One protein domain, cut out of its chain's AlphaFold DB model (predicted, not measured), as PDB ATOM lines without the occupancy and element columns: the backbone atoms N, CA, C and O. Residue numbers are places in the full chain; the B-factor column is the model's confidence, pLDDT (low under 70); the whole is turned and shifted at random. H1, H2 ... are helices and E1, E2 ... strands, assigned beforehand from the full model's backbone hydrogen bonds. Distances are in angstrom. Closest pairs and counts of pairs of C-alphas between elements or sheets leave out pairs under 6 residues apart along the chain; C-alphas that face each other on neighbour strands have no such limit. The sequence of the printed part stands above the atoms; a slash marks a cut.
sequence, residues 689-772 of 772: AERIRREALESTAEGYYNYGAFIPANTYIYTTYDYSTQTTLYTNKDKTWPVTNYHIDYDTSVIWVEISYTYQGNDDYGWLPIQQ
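Overview. This is residues 689 to 772 of the 772 residues of an uncharacterized protein of Cellulosilyticum lentocellum (strain ATCC 49066 / DSM 5427 / NCIMB 11756 / RHM5) (UniProt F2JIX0). One long helix, H1, packs lengthwise on one face of a strongly twisted sheet made by a three-stranded meander, E3, E4 and E5, and its first residues and the far tip of the E4-E5 hairpin make opposite ends of the long axis. A small hairpin, E1 and E2, sits by the last part of H1, and between its two strands a long loop, residues 712 to 734, swings out in a wide arc on the side of the sheet away from H1. The printed part has 84 residues with one named helix and five named strands in the order H1 E1 E2 E3 E4 E5, and its class is mixed, helices and strands. The larger sheet runs E3 - E4 - E5 and the smaller E1 - E2, both antiparallel. The whole is compact, with a radius of gyration of the C-alphas of 13.0 A, yet elongated, spanning 45 by 27 by 18 A.

Arrangement. H1, residues 689 to 707, is on the sheet of E3, residues 739 to 745, E4, residues 750 to 759, and E5, residues 762 to 771, at a height over the sheet of 9.5 A. It lies over E3 and E4 and runs along the strands, at 8 degrees to E3 on the local plane; these are two layers, a helix on one face of a sheet. The closest C-alphas of H1 and E3 are those of Tyr 705 and Val 739, 5.0 A apart. In H1 every O i to N i+4 pair is within hydrogen-bond range. E1, residues 709 to 711, and E2, residues 735 to 737, form an antiparallel hairpin, with N 709 and O 737 3.0 A apart. H1 and E2 are near each other, with 5 pairs of C-alphas within 10 A. E2 runs on into E3 across a break of 1 residue, at 82 degrees. E3, E4 and E5 form a meander, each strand the antiparallel neighbour of the one before. N 743 and O 752 are 2.8 A apart in the E3-E4 hairpin, and N 770 and O 751 2.7 A in the E4-E5 hairpin. E2 and E5 are apart.

Along the chain. H1 begins at C-alpha 689, (-22.755, -37.999, 14.959), and measures 26.8 A from first to last C-alpha. E3 measures 16.8 A. E4 measures 25.6 A and bends by 55 degrees at residue 756. E5 measures 28.3 A and ends at C-alpha 771, (-13.956, -38.724, -1.777). E1 and E2 measure 6.2 A each.

Size, cuts and confidence. The two C-alphas farthest apart are those of Ala 689 and Gly 761, at 46.1 A. The printed part has no cut. The link from E1 to E2 is long, with 23 residues, and in it residues 717 to 718 pair antiparallel with residues 726 to 727; the other links are tight. The mean pLDDT of the printed part is 77.4, with values under 70 at residues 712 to 713, 725 to 734, 758 to 762 and 771 to 772.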
ATOM      1  N   ALA A 689     -23.664 -38.571  15.949       85.25
ATOM      2  CA  ALA A 689     -22.755 -37.999  14.959       85.25
ATOM      3  C   ALA A 689     -22.445 -38.991  13.825       85.25
ATOM      4  O   ALA A 689     -22.419 -38.607  12.654       85.25
ATOM      5  N   GLU A 690     -22.256 -40.273  14.149       86.50
ATOM      6  CA  GLU A 690     -22.077 -41.327  13.151       86.50
ATOM      7  C   GLU A 690     -23.351 -41.543  12.319       86.50
ATOM      8  O   GLU A 690     -23.256 -41.665  11.097       86.50
ATOM      9  N   ARG A 691     -24.546 -41.514  12.928       87.88
ATOM     10  CA  ARG A 691     -25.831 -41.571  12.205       87.88
ATOM     11  C   ARG A 691     -25.956 -40.419  11.209       87.88
ATOM     12  O   ARG A 691     -26.160 -40.664  10.021       87.88
ATOM     13  N   ILE A 692     -25.751 -39.182  11.666       86.31
ATOM     14  CA  ILE A 692     -25.799 -37.974  10.829       86.31
ATOM     15  C   ILE A 692     -24.769 -38.062   9.695       86.31
ATOM     16  O   ILE A 692     -25.076 -37.737   8.545       86.31
ATOM     17  N   ARG A 693     -23.550 -38.540   9.981       86.38
ATOM     18  CA  ARG A 693     -22.508 -38.741   8.964       86.38
ATOM     19  C   ARG A 693     -22.957 -39.730   7.888       86.38
ATOM     20  O   ARG A 693     -22.767 -39.458   6.701       86.38
ATOM     21  N   ARG A 694     -23.554 -40.861   8.277       88.75
ATOM     22  CA  ARG A 694     -24.060 -41.882   7.343       88.75
ATOM     23  C   ARG A 694     -25.190 -41.345   6.474       88.75
ATOM     24  O   ARG A 694     -25.114 -41.482   5.255       88.75
ATOM     25  N   GLU A 695     -26.164 -40.661   7.068       87.06
ATOM     26  CA  GLU A 695     -27.279 -40.037   6.343       87.06
ATOM     27  C   GLU A 695     -26.797 -38.968   5.354       87.06
ATOM     28  O   GLU A 695     -27.291 -38.880   4.228       87.06
ATOM     29  N   ALA A 696     -25.775 -38.187   5.718       85.44
ATOM     30  CA  ALA A 696     -25.170 -37.209   4.818       85.44
ATOM     31  C   ALA A 696     -24.462 -37.867   3.616       85.44
ATOM     32  O   ALA A 696     -24.554 -37.362   2.488       85.44
ATOM     33  N   LEU A 697     -23.764 -38.989   3.833       86.94
ATOM     34  CA  LEU A 697     -23.136 -39.769   2.760       86.94
ATOM     35  C   LEU A 697     -24.188 -40.391   1.837       86.94
ATOM     36  O   LEU A 697     -24.047 -40.293   0.617       86.94
ATOM     37  N   GLU A 698     -25.257 -40.958   2.398       87.56
ATOM     38  CA  GLU A 698     -26.391 -41.514   1.649       87.56
ATOM     39  C   GLU A 698     -27.075 -40.454   0.794       87.56
ATOM     40  O   GLU A 698     -27.165 -40.611  -0.422       87.56
ATOM     41  N   SER A 699     -27.439 -39.318   1.392       86.25
ATOM     42  CA  SER A 699     -28.036 -38.191   0.672       86.25
ATOM     43  C   SER A 699     -27.139 -37.693  -0.469       86.25
ATOM     44  O   SER A 699     -27.608 -37.394  -1.570       86.25
ATOM     45  N   THR A 700     -25.820 -37.649  -0.248       84.50
ATOM     46  CA  THR A 700     -24.862 -37.267  -1.294       84.50
ATOM     47  C   THR A 700     -24.804 -38.311  -2.415       84.50
ATOM     48  O   THR A 700     -24.787 -37.946  -3.594       84.50
ATOM     49  N   ALA A 701     -24.778 -39.602  -2.077       85.50
ATOM     50  CA  ALA A 701     -24.724 -40.694  -3.044       85.50
ATOM     51  C   ALA A 701     -25.998 -40.769  -3.899       85.50
ATOM     52  O   ALA A 701     -25.913 -40.872  -5.124       85.50
ATOM     53  N   GLU A 702     -27.169 -40.603  -3.280       85.81
ATOM     54  CA  GLU A 702     -28.449 -40.453  -3.978       85.81
ATOM     55  C   GLU A 702     -28.459 -39.230  -4.897       85.81
ATOM     56  O   GLU A 702     -28.970 -39.295  -6.018       85.81
ATOM     57  N   GLY A 703     -27.851 -38.121  -4.468       83.25
ATOM     58  CA  GLY A 703     -27.630 -36.953  -5.315       83.25
ATOM     59  C   GLY A 703     -26.860 -37.306  -6.592       83.25
ATOM     60  O   GLY A 703     -27.298 -36.976  -7.696       83.25
ATOM     61  N   TYR A 704     -25.747 -38.034  -6.478       84.50
ATOM     62  CA  TYR A 704     -24.999 -38.484  -7.656       84.50
ATOM     63  C   TYR A 704     -25.790 -39.454  -8.534       84.50
ATOM     64  O   TYR A 704     -25.729 -39.336  -9.757       84.50
ATOM     65  N   TYR A 705     -26.550 -40.374  -7.943       83.75
ATOM     66  CA  TYR A 705     -27.404 -41.303  -8.684       83.75
ATOM     67  C   TYR A 705     -28.471 -40.574  -9.512       83.75
ATOM     68  O   TYR A 705     -28.619 -40.818 -10.709       83.75
ATOM     69  N   ASN A 706     -29.172 -39.621  -8.897       80.38
ATOM     70  CA  ASN A 706     -30.291 -38.921  -9.525       80.38
ATOM     71  C   ASN A 706     -29.855 -37.878 -10.565       80.38
ATOM     72  O   ASN A 706     -30.567 -37.652 -11.545       80.38
ATOM     73  N   TYR A 707     -28.701 -37.231 -10.366       80.44
ATOM     74  CA  TYR A 707     -28.276 -36.081 -11.179       80.44
ATOM     75  C   TYR A 707     -26.994 -36.319 -11.990       80.44
ATOM     76  O   TYR A 707     -26.619 -35.480 -12.815       80.44
ATOM     77  N   GLY A 708     -26.355 -37.474 -11.812       79.44
ATOM     78  CA  GLY A 708     -25.072 -37.816 -12.416       79.44
ATOM     79  C   GLY A 708     -23.876 -37.199 -11.683       79.44
ATOM     80  O   GLY A 708     -23.996 -36.222 -10.944       79.44
ATOM     81  N   ALA A 709     -22.686 -37.751 -11.919       80.31
ATOM     82  CA  ALA A 709     -21.431 -37.285 -11.327       80.31
ATOM     83  C   ALA A 709     -20.571 -36.560 -12.371       80.31
ATOM     84  O   ALA A 709     -20.397 -37.046 -13.493       80.31
ATOM     85  N   PHE A 710     -20.016 -35.392 -12.035       79.94
ATOM     86  CA  PHE A 710     -19.036 -34.735 -12.902       79.94
ATOM     87  C   PHE A 710     -17.680 -35.396 -12.782       79.94
ATOM     88  O   PHE A 710     -17.114 -35.499 -11.696       79.94
ATOM     89  N   ILE A 711     -17.125 -35.764 -13.928       73.31
ATOM     90  CA  ILE A 711     -15.863 -36.480 -13.987       73.31
ATOM     91  C   ILE A 711     -14.898 -35.674 -14.857       73.31
ATOM     92  O   ILE A 711     -15.176 -35.463 -16.047       73.31
ATOM     93  N   PRO A 712     -13.775 -35.204 -14.287       69.06
ATOM     94  CA  PRO A 712     -12.714 -34.563 -15.048       69.06
ATOM     95  C   PRO A 712     -12.108 -35.503 -16.096       69.06
ATOM     96  O   PRO A 712     -12.071 -36.727 -15.934       69.06
ATOM     97  N   ALA A 713     -11.572 -34.922 -17.163       67.94
ATOM     98  CA  ALA A 713     -10.789 -35.647 -18.151       67.94
ATOM     99  C   ALA A 713      -9.600 -36.376 -17.491       67.94
ATOM    100  O   ALA A 713      -8.925 -35.822 -16.622       67.94
ATOM    101  N   ASN A 714      -9.304 -37.591 -17.961       70.06
ATOM    102  CA  ASN A 714      -8.236 -38.473 -17.460       70.06
ATOM    103  C   ASN A 714      -8.438 -39.021 -16.029       70.06
ATOM    104  O   ASN A 714      -7.462 -39.261 -15.319       70.06
ATOM    105  N   THR A 715      -9.685 -39.234 -15.602       72.12
ATOM    106  CA  THR A 715      -9.986 -39.892 -14.316       72.12
ATOM    107  C   THR A 715      -9.892 -41.421 -14.443       72.12
ATOM    108  O   THR A 715     -10.392 -41.996 -15.409       72.12
ATOM    109  N   TYR A 716      -9.252 -42.087 -13.473       74.94
ATOM    110  CA  TYR A 716      -9.170 -43.552 -13.405       74.94
ATOM    111  C   TYR A 716     -10.506 -44.167 -13.000       74.94
ATOM    112  O   TYR A 716     -11.076 -43.723 -12.012       74.94
ATOM    113  N   ILE A 717     -10.949 -45.206 -13.712       75.62
ATOM    114  CA  ILE A 717     -12.165 -45.970 -13.406       75.62
ATOM    115  C   ILE A 717     -11.757 -47.377 -12.940       75.62
ATOM    116  O   ILE A 717     -10.790 -47.963 -13.436       75.62
ATOM    117  N   TYR A 718     -12.480 -47.923 -11.974       79.38
ATOM    118  CA  TYR A 718     -12.213 -49.216 -11.355       79.38
ATOM    119  C   TYR A 718     -13.231 -50.247 -11.838       79.38
ATOM    120  O   TYR A 718     -14.380 -49.919 -12.123       79.38
ATOM    121  N   THR A 719     -12.816 -51.505 -11.970       75.31
ATOM    122  CA  THR A 719     -13.732 -52.577 -12.399       75.31
ATOM    123  C   THR A 719     -14.666 -53.038 -11.281       75.31
ATOM    124  O   THR A 719     -15.684 -53.664 -11.557       75.31
ATOM    125  N   THR A 720     -14.347 -52.706 -10.030       78.25
ATOM    126  CA  THR A 720     -15.152 -52.969  -8.831       78.25
ATOM    127  C   THR A 720     -15.112 -51.739  -7.914       78.25
ATOM    128  O   THR A 720     -14.282 -50.849  -8.106       78.25
ATOM    129  N   TYR A 721     -15.998 -51.671  -6.917       74.44
ATOM    130  CA  TYR A 721     -16.035 -50.604  -5.898       74.44
ATOM    131  C   TYR A 721     -14.974 -50.791  -4.796       74.44
ATOM    132  O   TYR A 721     -15.188 -50.491  -3.627       74.44
ATOM    133  N   ASP A 722     -13.810 -51.303  -5.179       74.12
ATOM    134  CA  ASP A 722     -12.642 -51.437  -4.331       74.12
ATOM    135  C   ASP A 722     -11.403 -51.058  -5.162       74.12
ATOM    136  O   ASP A 722     -11.371 -51.169  -6.391       74.12
ATOM    137  N   TYR A 723     -10.348 -50.571  -4.515       75.88
ATOM    138  CA  TYR A 723      -9.137 -50.132  -5.220       75.88
ATOM    139  C   TYR A 723      -8.312 -51.298  -5.824       75.88
ATOM    140  O   TYR A 723      -7.152 -51.096  -6.185       75.88
ATOM    141  N   SER A 724      -8.843 -52.529  -5.924       71.62
ATOM    142  CA  SER A 724      -8.062 -53.720  -6.305       71.62
ATOM    143  C   SER A 724      -7.683 -53.766  -7.782       71.62
ATOM    144  O   SER A 724      -6.609 -54.263  -8.126       71.62
ATOM    145  N   THR A 725      -8.549 -53.271  -8.668       69.19
ATOM    146  CA  THR A 725      -8.383 -53.414 -10.118       69.19
ATOM    147  C   THR A 725      -8.769 -52.132 -10.851       69.19
ATOM    148  O   THR A 725      -9.930 -51.853 -11.141       69.19
ATOM    149  N   GLN A 726      -7.748 -51.330 -11.166       67.38
ATOM    150  CA  GLN A 726      -7.899 -50.107 -11.953       67.38
ATOM    151  C   GLN A 726      -7.783 -50.394 -13.454       67.38
ATOM    152  O   GLN A 726      -6.854 -51.073 -13.899       67.38
ATOM    153  N   THR A 727      -8.676 -49.808 -14.246       62.31
ATOM    154  CA  THR A 727      -8.552 -49.751 -15.706       62.31
ATOM    155  C   THR A 727      -8.431 -48.290 -16.129       62.31
ATOM    156  O   THR A 727      -9.235 -47.435 -15.769       62.31
ATOM    157  N   THR A 728      -7.391 -47.952 -16.892       56.28
ATOM    158  CA  THR A 728      -7.226 -46.576 -17.381       56.28
ATOM    159  C   THR A 728      -8.141 -46.338 -18.579       56.28
ATOM    160  O   THR A 728      -7.864 -46.828 -19.673       56.28
ATOM    161  N   LEU A 729      -9.195 -45.546 -18.394       56.03
ATOM    162  CA  LEU A 729      -9.954 -44.967 -19.498       56.03
ATOM    163  C   LEU A 729      -9.479 -43.548 -19.796       56.03
ATOM    164  O   LEU A 729      -9.450 -42.680 -18.929       56.03
ATOM    165  N   TYR A 730      -9.135 -43.302 -21.060       53.34
ATOM    166  CA  TYR A 730      -8.864 -41.961 -21.571       53.34
ATOM    167  C   TYR A 730     -10.190 -41.244 -21.846       53.34
ATOM    168  O   TYR A 730     -10.763 -41.362 -22.931       53.34
ATOM    169  N   THR A 731     -10.698 -40.491 -20.870       55.12
ATOM    170  CA  THR A 731     -11.794 -39.543 -21.101       55.12
ATOM    171  C   THR A 731     -11.205 -38.211 -21.572       55.12
ATOM    172  O   THR A 731     -10.516 -37.515 -20.834       55.12
ATOM    173  N   ASN A 732     -11.445 -37.837 -22.831       54.97
ATOM    174  CA  ASN A 732     -10.813 -36.653 -23.438       54.97
ATOM    175  C   ASN A 732     -11.525 -35.319 -23.119       54.97
ATOM    176  O   ASN A 732     -11.138 -34.289 -23.676       54.97
ATOM    177  N   LYS A 733     -12.591 -35.320 -22.299       59.16
ATOM    178  CA  LYS A 733     -13.372 -34.125 -21.929       59.16
ATOM    179  C   LYS A 733     -14.041 -34.273 -20.560       59.16
ATOM    180  O   LYS A 733     -14.604 -35.324 -20.270       59.16
ATOM    181  N   ASP A 734     -14.046 -33.179 -19.805       69.19
ATOM    182  CA  ASP A 734     -14.849 -32.976 -18.599       69.19
ATOM    183  C   ASP A 734     -16.350 -33.060 -18.932       69.19
ATOM    184  O   ASP A 734     -16.826 -32.359 -19.833       69.19
ATOM    185  N   LYS A 735     -17.112 -33.914 -18.237       72.56
ATOM    186  CA  LYS A 735     -18.567 -34.036 -18.433       72.56
ATOM    187  C   LYS A 735     -19.240 -34.631 -17.192       72.56
ATOM    188  O   LYS A 735     -18.612 -35.387 -16.459       72.56
ATOM    189  N   THR A 736     -20.523 -34.337 -16.995       76.50
ATOM    190  CA  THR A 736     -21.399 -35.098 -16.089       76.50
ATOM    191  C   THR A 736     -21.823 -36.409 -16.746       76.50
ATOM    192  O   THR A 736     -22.315 -36.409 -17.881       76.50
ATOM    193  N   TRP A 737     -21.617 -37.519 -16.043       76.44
ATOM    194  CA  TRP A 737     -21.981 -38.861 -16.482       76.44
ATOM    195  C   TRP A 737     -23.189 -39.371 -15.700       76.44
ATOM    196  O   TRP A 737     -23.275 -39.110 -14.499       76.44
ATOM    197  N   PRO A 738     -24.113 -40.091 -16.357       79.88
ATOM    198  CA  PRO A 738     -25.191 -40.761 -15.653       79.88
ATOM    199  C   PRO A 738     -24.605 -41.851 -14.752       79.88
ATOM    200  O   PRO A 738     -23.774 -42.649 -15.193       79.88
ATOM    201  N   VAL A 739     -25.047 -41.862 -13.501       85.88
ATOM    202  CA  VAL A 739     -24.678 -42.877 -12.519       85.88
ATOM    203  C   VAL A 739     -25.746 -43.966 -12.553       85.88
ATOM    204  O   VAL A 739     -26.936 -43.668 -12.495       85.88
ATOM    205  N   THR A 740     -25.333 -45.221 -12.719       86.00
ATOM    206  CA  THR A 740     -26.234 -46.380 -12.845       86.00
ATOM    207  C   THR A 740     -26.380 -47.160 -11.551       86.00
ATOM    208  O   THR A 740     -27.358 -47.891 -11.399       86.00
ATOM    209  N   ASN A 741     -25.442 -46.988 -10.621       88.75
ATOM    210  CA  ASN A 741     -25.475 -47.550  -9.277       88.75
ATOM    211  C   ASN A 741     -24.499 -46.789  -8.362       88.75
ATOM    212  O   ASN A 741     -23.648 -46.045  -8.851       88.75
ATOM    213  N   TYR A 742     -24.580 -46.979  -7.048       90.56
ATOM    214  CA  TYR A 742     -23.586 -46.465  -6.107       90.56
ATOM    215  C   TYR A 742     -23.342 -47.437  -4.944       90.56
ATOM    216  O   TYR A 742     -24.147 -48.324  -4.668       90.56
ATOM    217  N   HIS A 743     -22.211 -47.273  -4.266       89.94
ATOM    218  CA  HIS A 743     -21.833 -47.997  -3.058       89.94
ATOM    219  C   HIS A 743     -21.131 -47.033  -2.102       89.94
ATOM    220  O   HIS A 743     -20.314 -46.226  -2.534       89.94
ATOM    221  N   ILE A 744     -21.440 -47.105  -0.813       89.75
ATOM    222  CA  ILE A 744     -20.839 -46.239   0.202       89.75
ATOM    223  C   ILE A 744     -19.959 -47.105   1.091       89.75
ATOM    224  O   ILE A 744     -20.439 -48.049   1.716       89.75
ATOM    225  N   ASP A 745     -18.677 -46.758   1.154       88.25
ATOM    226  CA  ASP A 745     -17.769 -47.264   2.171       88.25
ATOM    227  C   ASP A 745     -17.817 -46.305   3.367       88.25
ATOM    228  O   ASP A 745     -17.206 -45.230   3.360       88.25
ATOM    229  N   TYR A 746     -18.596 -46.682   4.385       83.06
ATOM    230  CA  TYR A 746     -18.764 -45.867   5.584       83.06
ATOM    231  C   TYR A 746     -17.475 -45.779   6.410       83.06
ATOM    232  O   TYR A 746     -17.269 -44.758   7.062       83.06
ATOM    233  N   ASP A 747     -16.576 -46.763   6.359       83.12
ATOM    234  CA  ASP A 747     -15.336 -46.730   7.147       83.12
ATOM    235  C   ASP A 747     -14.366 -45.676   6.597       83.12
ATOM    236  O   ASP A 747     -13.680 -44.990   7.355       83.12
ATOM    237  N   THR A 748     -14.338 -45.494   5.273       83.31
ATOM    238  CA  THR A 748     -13.444 -44.531   4.608       83.31
ATOM    239  C   THR A 748     -14.130 -43.240   4.151       83.31
ATOM    240  O   THR A 748     -13.459 -42.342   3.642       83.31
ATOM    241  N   SER A 749     -15.445 -43.107   4.360       84.00
ATOM    242  CA  SER A 749     -16.281 -42.010   3.833       84.00
ATOM    243  C   SER A 749     -16.224 -41.868   2.302       84.00
ATOM    244  O   SER A 749     -16.380 -40.767   1.771       84.00
ATOM    245  N   VAL A 750     -15.967 -42.958   1.570       86.25
ATOM    246  CA  VAL A 750     -15.858 -42.934   0.102       86.25
ATOM    247  C   VAL A 750     -17.188 -43.334  -0.524       86.25
ATOM    248  O   VAL A 750     -17.701 -44.424  -0.273       86.25
ATOM    249  N   ILE A 751     -17.717 -42.482  -1.405       88.12
ATOM    250  CA  ILE A 751     -18.881 -42.812  -2.231       88.12
ATOM    251  C   ILE A 751     -18.379 -43.312  -3.582       88.12
ATOM    252  O   ILE A 751     -17.823 -42.554  -4.369       88.12
ATOM    253  N   TRP A 752     -18.591 -44.583  -3.878       88.69
ATOM    254  CA  TRP A 752     -18.319 -45.170  -5.180       88.69
ATOM    255  C   TRP A 752     -19.535 -45.024  -6.081       88.69
ATOM    256  O   TRP A 752     -20.615 -45.497  -5.743       88.69
ATOM    257  N   VAL A 753     -19.370 -44.408  -7.246       87.62
ATOM    258  CA  VAL A 753     -20.433 -44.300  -8.252       87.62
ATOM    259  C   VAL A 753     -20.101 -45.167  -9.457       87.62
ATOM    260  O   VAL A 753     -18.990 -45.116  -9.982       87.62
ATOM    261  N   GLU A 754     -21.054 -45.975  -9.902       88.19
ATOM    262  CA  GLU A 754     -20.952 -46.739 -11.139       88.19
ATOM    263  C   GLU A 754     -21.440 -45.874 -12.296       88.19
ATOM    264  O   GLU A 754     -22.553 -45.351 -12.273       88.19
ATOM    265  N   ILE A 755     -20.611 -45.729 -13.321       84.12
ATOM    266  CA  ILE A 755     -20.958 -45.012 -14.542       84.12
ATOM    267  C   ILE A 755     -20.975 -45.964 -15.730       84.12
ATOM    268  O   ILE A 755     -20.130 -46.852 -15.850       84.12
ATOM    269  N   SER A 756     -21.913 -45.738 -16.645       78.81
ATOM    270  CA  SER A 756     -21.909 -46.400 -17.948       78.81
ATOM    271  C   SER A 756     -21.060 -45.607 -18.939       78.81
ATOM    272  O   SER A 756     -21.198 -44.387 -19.066       78.81
ATOM    273  N   TYR A 757     -20.168 -46.287 -19.657       71.44
ATOM    274  CA  TYR A 757     -19.331 -45.671 -20.678       71.44
ATOM    275  C   TYR A 757     -19.149 -46.554 -21.903       71.44
ATOM    276  O   TYR A 757     -19.090 -47.771 -21.819       71.44
ATOM    277  N   THR A 758     -19.009 -45.927 -23.068       67.25
ATOM    278  CA  THR A 758     -18.778 -46.655 -24.317       67.25
ATOM    279  C   THR A 758     -17.285 -46.664 -24.644       67.25
ATOM    280  O   THR A 758     -16.702 -45.620 -24.955       67.25
ATOM    281  N   TYR A 759     -16.651 -47.837 -24.622       64.12
ATOM    282  CA  TYR A 759     -15.252 -48.032 -25.010       64.12
ATOM    283  C   TYR A 759     -15.159 -48.916 -26.256       64.12
ATOM    284  O   TYR A 759     -15.679 -50.025 -26.302       64.12
ATOM    285  N   GLN A 760     -14.518 -48.401 -27.312       62.62
ATOM    286  CA  GLN A 760     -14.375 -49.083 -28.611       62.62
ATOM    287  C   GLN A 760     -15.698 -49.595 -29.227       62.62
ATOM    288  O   GLN A 760     -15.701 -50.552 -29.995       62.62
ATOM    289  N   GLY A 761     -16.816 -48.924 -28.935       61.97
ATOM    290  CA  GLY A 761     -18.136 -49.269 -29.471       61.97
ATOM    291  C   GLY A 761     -18.930 -50.289 -28.651       61.97
ATOM    292  O   GLY A 761     -20.028 -50.634 -29.075       61.97
ATOM    293  N   ASN A 762     -18.415 -50.726 -27.498       65.19
ATOM    294  CA  ASN A 762     -19.157 -51.514 -26.515       65.19
ATOM    295  C   ASN A 762     -19.475 -50.652 -25.291       65.19
ATOM    296  O   ASN A 762     -18.603 -49.916 -24.827       65.19
ATOM    297  N   ASP A 763     -20.700 -50.760 -24.785       70.69
ATOM    298  CA  ASP A 763     -21.071 -50.189 -23.493       70.69
ATOM    299  C   ASP A 763     -20.510 -51.077 -22.381       70.69
ATOM    300  O   ASP A 763     -20.687 -52.297 -22.392       70.69
ATOM    301  N   ASP A 764     -19.799 -50.451 -21.458       73.81
ATOM    302  CA  ASP A 764     -19.156 -51.069 -20.311       73.81
ATOM    303  C   ASP A 764     -19.456 -50.230 -19.060       73.81
ATOM    304  O   ASP A 764     -19.919 -49.085 -19.149       73.81
ATOM    305  N   TYR A 765     -19.224 -50.808 -17.889       79.31
ATOM    306  CA  TYR A 765     -19.491 -50.175 -16.600       79.31
ATOM    307  C   TYR A 765     -18.208 -50.066 -15.799       79.31
ATOM    308  O   TYR A 765     -17.279 -50.866 -15.934       79.31
ATOM    309  N   GLY A 766     -18.135 -49.049 -14.954       80.75
ATOM    310  CA  GLY A 766     -17.016 -48.934 -14.045       80.75
ATOM    311  C   GLY A 766     -17.283 -47.983 -12.901       80.75
ATOM    312  O   GLY A 766     -18.115 -47.083 -12.985       80.75
ATOM    313  N   TRP A 767     -16.560 -48.224 -11.822       84.88
ATOM    314  CA  TRP A 767     -16.733 -47.596 -10.529       84.88
ATOM    315  C   TRP A 767     -15.736 -46.465 -10.334       84.88
ATOM    316  O   TRP A 767     -14.568 -46.559 -10.715       84.88
ATOM    317  N   LEU A 768     -16.198 -45.380  -9.729       82.88
ATOM    318  CA  LEU A 768     -15.405 -44.194  -9.459       82.88
ATOM    319  C   LEU A 768     -15.520 -43.804  -7.993       82.88
ATOM    320  O   LEU A 768     -16.637 -43.568  -7.536       82.88
ATOM    321  N   PRO A 769     -14.397 -43.686  -7.267       83.75
ATOM    322  CA  PRO A 769     -14.425 -43.191  -5.907       83.75
ATOM    323  C   PRO A 769     -14.593 -41.673  -5.929       83.75
ATOM    324  O   PRO A 769     -13.806 -40.944  -6.536       83.75
ATOM    325  N   ILE A 770     -15.609 -41.197  -5.228       76.12
ATOM    326  CA  ILE A 770     -15.833 -39.797  -4.910       76.12
ATOM    327  C   ILE A 770     -15.540 -39.639  -3.420       76.12
ATOM    328  O   ILE A 770     -16.348 -39.994  -2.563       76.12
ATOM    329  N   GLN A 771     -14.341 -39.143  -3.122       64.06
ATOM    330  CA  GLN A 771     -13.956 -38.724  -1.777       64.06
ATOM    331  C   GLN A 771     -14.533 -37.334  -1.500       64.06
ATOM    332  O   GLN A 771     -14.415 -36.453  -2.357       64.06
ATOM    333  N   GLN A 772     -15.174 -37.164  -0.340       51.69
ATOM    334  CA  GLN A 772     -15.532 -35.841   0.182       51.69
ATOM    335  C   GLN A 772     -14.335 -35.132   0.805       51.69
ATOM    336  O   GLN A 772     -13.453 -35.825   1.362       51.69
TER     337      GLN A 772